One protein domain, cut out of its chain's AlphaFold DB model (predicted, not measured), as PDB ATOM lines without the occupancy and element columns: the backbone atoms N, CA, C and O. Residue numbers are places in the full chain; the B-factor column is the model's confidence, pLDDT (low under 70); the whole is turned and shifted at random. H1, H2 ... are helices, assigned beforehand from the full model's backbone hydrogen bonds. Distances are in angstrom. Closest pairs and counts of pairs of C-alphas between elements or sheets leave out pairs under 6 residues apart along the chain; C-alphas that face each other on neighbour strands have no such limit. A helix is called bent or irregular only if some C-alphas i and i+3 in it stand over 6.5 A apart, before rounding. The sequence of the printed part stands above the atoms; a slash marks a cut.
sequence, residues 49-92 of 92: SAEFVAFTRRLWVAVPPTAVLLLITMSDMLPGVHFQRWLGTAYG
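What this domain is: This is residues 49 to 92 of the 92 residues of the protein "Cation transporting P-type ATPase" of Nitrococcus mobilis Nb-231 (UniProt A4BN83). Look first for one long helix, H1, which makes most of a thin rod, kinks near residue 71, and is followed by a short tail that holds the small helix H2. Residues 49 to 70 stick out at one end and residues 85 to 92 at the other. The printed part has 44 residues with two named helices, H1 then H2, and no named strand; its class is all helix. It is extended, with a radius of gyration of the C-alphas of 16.4 A and spans of 53 by 21 by 12 A.

How they stand to each other: Start at H1, residues 50 to 77, which has a kink of 42 degrees near residue 71. It is irregular: C-alphas 73 and 76 are 7.6 A apart. In its backbone 20 of 24 O i to N i+4 pairs are within hydrogen-bond range. A short link of six residues leads to H2, residues 84 to 87, which is too short for such a pair. H1 and H2 are apart.

Where its parts are: Find C-alpha 50 at (-60.707, -34.579, 15.710); from there H1 runs 39.4 A to C-alpha 77 at (-27.885, -17.159, 28.735). H2 ends at C-alpha 87, (-32.855, -14.968, 44.596), 5.1 A from its first C-alpha.

The domain as a whole: The C-alphas of Ser 49 and Gly 92, the two farthest apart, are 54.5 A apart. The printed part has no cut. Look for low pLDDT, under 70, at residues 79 to 92.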
ATOM      1  N   SER A  49     -59.676 -31.885  11.770       83.56
ATOM      2  CA  SER A  49     -60.037 -33.243  12.176       83.56
ATOM      3  C   SER A  49     -59.914 -33.411  13.695       83.56
ATOM      4  O   SER A  49     -59.106 -32.749  14.357       83.56
ATOM      5  N   ALA A  50     -60.712 -34.316  14.268       88.00
ATOM      6  CA  ALA A  50     -60.707 -34.579  15.710       88.00
ATOM      7  C   ALA A  50     -59.307 -34.958  16.238       88.00
ATOM      8  O   ALA A  50     -58.942 -34.585  17.354       88.00
ATOM      9  N   GLU A  51     -58.511 -35.630  15.401       87.25
ATOM     10  CA  GLU A  51     -57.105 -35.960  15.646       87.25
ATOM     11  C   GLU A  51     -56.272 -34.683  15.848       87.25
ATOM     12  O   GLU A  51     -55.644 -34.517  16.897       87.25
ATOM     13  N   PHE A  52     -56.326 -33.726  14.906       87.88
ATOM     14  CA  PHE A  52     -55.585 -32.461  15.007       87.88
ATOM     15  C   PHE A  52     -55.974 -31.661  16.255       87.88
ATOM     16  O   PHE A  52     -55.101 -31.109  16.930       87.88
ATOM     17  N   VAL A  53     -57.262 -31.629  16.611       92.38
ATOM     18  CA  VAL A  53     -57.744 -30.935  17.819       92.38
ATOM     19  C   VAL A  53     -57.216 -31.607  19.091       92.38
ATOM     20  O   VAL A  53     -56.775 -30.924  20.020       92.38
ATOM     21  N   ALA A  54     -57.214 -32.941  19.144       93.44
ATOM     22  CA  ALA A  54     -56.676 -33.690  20.276       93.44
ATOM     23  C   ALA A  54     -55.162 -33.472  20.443       93.44
ATOM     24  O   ALA A  54     -54.706 -33.226  21.565       93.44
ATOM     25  N   PHE A  55     -54.398 -33.498  19.345       93.88
ATOM     26  CA  PHE A  55     -52.964 -33.193  19.352       93.88
ATOM     27  C   PHE A  55     -52.688 -31.758  19.797       93.88
ATOM     28  O   PHE A  55     -51.862 -31.539  20.684       93.88
ATOM     29  N   THR A  56     -53.437 -30.791  19.264       94.75
ATOM     30  CA  THR A  56     -53.299 -29.372  19.616       94.75
ATOM     31  C   THR A  56     -53.558 -29.149  21.104       94.75
ATOM     32  O   THR A  56     -52.763 -28.503  21.779       94.75
ATOM     33  N   ARG A  57     -54.613 -29.747  21.672       96.06
ATOM     34  CA  ARG A  57     -54.902 -29.627  23.109       96.06
ATOM     35  C   ARG A  57     -53.777 -30.198  23.977       96.06
ATOM     36  O   ARG A  57     -53.410 -29.576  24.968       96.06
ATOM     37  N   ARG A  58     -53.220 -31.361  23.616       96.44
ATOM     38  CA  ARG A  58     -52.092 -31.968  24.350       96.44
ATOM     39  C   ARG A  58     -50.840 -31.097  24.281       96.44
ATOM     40  O   ARG A  58     -50.184 -30.917  25.302       96.44
ATOM     41  N   LEU A  59     -50.557 -30.521  23.112       96.25
ATOM     42  CA  LEU A  59     -49.458 -29.576  22.928       96.25
ATOM     43  C   LEU A  59     -49.620 -28.367  23.858       96.25
ATOM     44  O   LEU A  59     -48.702 -28.048  24.604       96.25
ATOM     45  N   TRP A  60     -50.802 -27.751  23.894       96.81
ATOM     46  CA  TRP A  60     -51.067 -26.588  24.748       96.81
ATOM     47  C   TRP A  60     -51.012 -26.880  26.248       96.81
ATOM     48  O   TRP A  60     -50.689 -25.986  27.022       96.81
ATOM     49  N   VAL A  61     -51.289 -28.113  26.673       97.38
ATOM     50  CA  VAL A  61     -51.101 -28.526  28.073       97.38
ATOM     51  C   VAL A  61     -49.616 -28.726  28.402       97.38
ATOM     52  O   VAL A  61     -49.189 -28.402  29.507       97.38
ATOM     53  N   ALA A  62     -48.819 -29.231  27.457       96.62
ATOM     54  CA  ALA A  62     -47.394 -29.501  27.658       96.62
ATOM     55  C   ALA A  62     -46.503 -28.251  27.536       96.62
ATOM     56  O   ALA A  62     -45.502 -28.137  28.237       96.62
ATOM     57  N   VAL A  63     -46.865 -27.297  26.675       97.94
ATOM     58  CA  VAL A  63     -46.062 -26.094  26.403       97.94
ATOM     59  C   VAL A  63     -45.768 -25.259  27.663       97.94
ATOM     60  O   VAL A  63     -44.602 -24.922  27.861       97.94
ATOM     61  N   PRO A  64     -46.736 -24.938  28.546       97.06
ATOM     62  CA  PRO A  64     -46.479 -24.109  29.723       97.06
ATOM     63  C   PRO A  64     -45.440 -24.684  30.701       97.06
ATOM     64  O   PRO A  64     -44.478 -23.973  30.995       97.06
ATOM     65  N   PRO A  65     -45.550 -25.937  31.197       96.69
ATOM     66  CA  PRO A  65     -44.545 -26.477  32.113       96.69
ATOM     67  C   PRO A  65     -43.167 -26.597  31.452       96.69
ATOM     68  O   PRO A  65     -42.159 -26.305  32.092       96.69
ATOM     69  N   THR A  66     -43.103 -26.949  30.163       96.62
ATOM     70  CA  THR A  66     -41.837 -26.969  29.419       96.62
ATOM     71  C   THR A  66     -41.229 -25.574  29.294       96.62
ATOM     72  O   THR A  66     -40.029 -25.423  29.499       96.62
ATOM     73  N   ALA A  67     -42.033 -24.546  29.014       95.50
ATOM     74  CA  ALA A  67     -41.564 -23.166  28.934       95.50
ATOM     75  C   ALA A  67     -41.032 -22.664  30.284       95.50
ATOM     76  O   ALA A  67     -39.979 -22.035  30.324       95.50
ATOM     77  N   VAL A  68     -41.704 -22.993  31.394       94.38
ATOM     78  CA  VAL A  68     -41.225 -22.664  32.747       94.38
ATOM     79  C   VAL A  68     -39.872 -23.320  33.017       94.38
ATOM     80  O   VAL A  68     -38.938 -22.638  33.427       94.38
ATOM     81  N   LEU A  69     -39.736 -24.621  32.743       93.75
ATOM     82  CA  LEU A  69     -38.467 -25.331  32.926       93.75
ATOM     83  C   LEU A  69     -37.355 -24.758  32.040       93.75
ATOM     84  O   LEU A  69     -36.242 -24.570  32.520       93.75
ATOM     85  N   LEU A  70     -37.656 -24.439  30.780       92.69
ATOM     86  CA  LEU A  70     -36.702 -23.841  29.845       92.69
ATOM     87  C   LEU A  70     -36.220 -22.471  30.331       92.69
ATOM     88  O   LEU A  70     -35.027 -22.191  30.280       92.69
ATOM     89  N   LEU A  71     -37.127 -21.634  30.841       89.94
ATOM     90  CA  LEU A  71     -36.761 -20.342  31.418       89.94
ATOM     91  C   LEU A  71     -35.896 -20.509  32.667       89.94
ATOM     92  O   LEU A  71     -34.938 -19.765  32.825       89.94
ATOM     93  N   ILE A  72     -36.181 -21.492  33.525       87.31
ATOM     94  CA  ILE A  72     -35.357 -21.763  34.710       87.31
ATOM     95  C   ILE A  72     -33.936 -22.168  34.292       87.31
ATOM     96  O   ILE A  72     -32.973 -21.602  34.804       87.31
ATOM     97  N   THR A  73     -33.791 -23.103  33.350       89.62
ATOM     98  CA  THR A  73     -32.484 -23.684  32.995       89.62
ATOM     99  C   THR A  73     -31.639 -22.812  32.072       89.62
ATOM    100  O   THR A  73     -30.416 -22.868  32.148       89.62
ATOM    101  N   MET A  74     -32.263 -22.023  31.195       88.31
ATOM    102  CA  MET A  74     -31.577 -21.182  30.205       88.31
ATOM    103  C   MET A  74     -31.583 -19.690  30.581       88.31
ATOM    104  O   MET A  74     -31.169 -18.858  29.773       88.31
ATOM    105  N   SER A  75     -32.038 -19.332  31.791       78.88
ATOM    106  CA  SER A  75     -32.089 -17.934  32.259       78.88
ATOM    107  C   SER A  75     -30.724 -17.242  32.234       78.88
ATOM    108  O   SER A  75     -30.651 -16.072  31.865       78.88
ATOM    109  N   ASP A  76     -29.644 -17.966  32.535       73.12
ATOM    110  CA  ASP A  76     -28.279 -17.426  32.576       73.12
ATOM    111  C   ASP A  76     -27.727 -17.002  31.202       73.12
ATOM    112  O   ASP A  76     -26.789 -16.211  31.127       73.12
ATOM    113  N   MET A  77     -28.308 -17.493  30.102       77.88
ATOM    114  CA  MET A  77     -27.885 -17.159  28.735       77.88
ATOM    115  C   MET A  77     -28.688 -16.013  28.109       77.88
ATOM    116  O   MET A  77     -28.356 -15.576  27.008       77.88
ATOM    117  N   LEU A  78     -29.731 -15.511  28.782       71.50
ATOM    118  CA  LEU A  78     -30.556 -14.405  28.298       71.50
ATOM    119  C   LEU A  78     -30.041 -13.068  28.870       71.50
ATOM    120  O   LEU A  78     -30.368 -12.719  30.011       71.50
ATOM    121  N   PRO A  79     -29.258 -12.278  28.105       63.41
ATOM    122  CA  PRO A  79     -28.794 -10.969  28.555       63.41
ATOM    123  C   PRO A  79     -29.999 -10.046  28.795       63.41
ATOM    124  O   PRO A  79     -30.664  -9.622  27.854       63.41
ATOM    125  N   GLY A  80     -30.297  -9.754  30.066       64.88
ATOM    126  CA  GLY A  80     -31.383  -8.849  30.475       64.88
ATOM    127  C   GLY A  80     -32.364  -9.404  31.515       64.88
ATOM    128  O   GLY A  80     -33.072  -8.616  32.137       64.88
ATOM    129  N   VAL A  81     -32.376 -10.715  31.784       65.94
ATOM    130  CA  VAL A  81     -33.206 -11.334  32.840       65.94
ATOM    131  C   VAL A  81     -32.327 -11.881  33.968       65.94
ATOM    132  O   VAL A  81     -32.186 -13.081  34.159       65.94
ATOM    133  N   HIS A  82     -31.707 -10.992  34.751       63.91
ATOM    134  CA  HIS A  82     -30.910 -11.387  35.922       63.91
ATOM    135  C   HIS A  82     -31.799 -11.924  37.065       63.91
ATOM    136  O   HIS A  82     -32.041 -11.244  38.064       63.91
ATOM    137  N   PHE A  83     -32.261 -13.171  36.941       57.81
ATOM    138  CA  PHE A  83     -33.046 -13.884  37.957       57.81
ATOM    139  C   PHE A  83     -32.264 -14.059  39.277       57.81
ATOM    140  O   PHE A  83     -32.844 -14.016  40.364       57.81
ATOM    141  N   GLN A  84     -30.925 -14.112  39.210       58.56
ATOM    142  CA  GLN A  84     -30.040 -14.102  40.385       58.56
ATOM    143  C   GLN A  84     -30.207 -12.866  41.287       58.56
ATOM    144  O   GLN A  84     -29.976 -12.970  42.490       58.56
ATOM    145  N   ARG A  85     -30.644 -11.706  40.767       62.25
ATOM    146  CA  ARG A  85     -30.870 -10.513  41.606       62.25
ATOM    147  C   ARG A  85     -32.085 -10.668  42.527       62.25
ATOM    148  O   ARG A  85     -32.111 -10.057  43.586       62.25
ATOM    149  N   TRP A  86     -33.060 -11.490  42.141       58.47
ATOM    150  CA  TRP A  86     -34.251 -11.771  42.945       58.47
ATOM    151  C   TRP A  86     -34.001 -12.873  43.989       58.47
ATOM    152  O   TRP A  86     -34.431 -12.750  45.134       58.47
ATOM    153  N   LEU A  87     -33.231 -13.912  43.643       58.19
ATOM    154  CA  LEU A  87     -32.855 -14.968  44.596       58.19
ATOM    155  C   LEU A  87     -31.765 -14.534  45.592       58.19
ATOM    156  O   LEU A  87     -31.765 -15.003  46.728       58.19
ATOM    157  N   GLY A  88     -30.881 -13.605  45.215       56.16
ATOM    158  CA  GLY A  88     -29.857 -13.055  46.111       56.16
ATOM    159  C   GLY A  88     -30.418 -12.253  47.294       56.16
ATOM    160  O   GLY A  88     -29.769 -12.179  48.328       56.16
ATOM    161  N   THR A  89     -31.633 -11.704  47.186       62.38
ATOM    162  CA  THR A  89     -32.334 -11.046  48.309       62.38
ATOM    163  C   THR A  89     -33.114 -12.011  49.203       62.38
ATOM    164  O   THR A  89     -33.558 -11.608  50.271       62.38
ATOM    165  N   ALA A  90     -33.321 -13.260  48.775       54.91
ATOM    166  CA  ALA A  90     -34.072 -14.258  49.543       54.91
ATOM    167  C   ALA A  90     -33.175 -15.156  50.421       54.91
ATOM    168  O   ALA A  90     -33.671 -15.766  51.364       54.91
ATOM    169  N   TYR A  91     -31.875 -15.235  50.118       59.31
ATOM    170  CA  TYR A  91     -30.875 -16.039  50.841       59.31
ATOM    171  C   TYR A  91     -29.703 -15.199  51.395       59.31
ATOM    172  O   TYR A  91     -28.647 -15.753  51.697       59.31
ATOM    173  N   GLY A  92     -29.873 -13.874  51.490       47.72
ATOM    174  CA  GLY A  92     -28.904 -12.927  52.055       47.72
ATOM    175  C   GLY A  92     -29.425 -12.274  53.324       47.72
ATOM    176  O   GLY A  92     -30.621 -11.910  53.330       47.72
TER     177      GLY A  92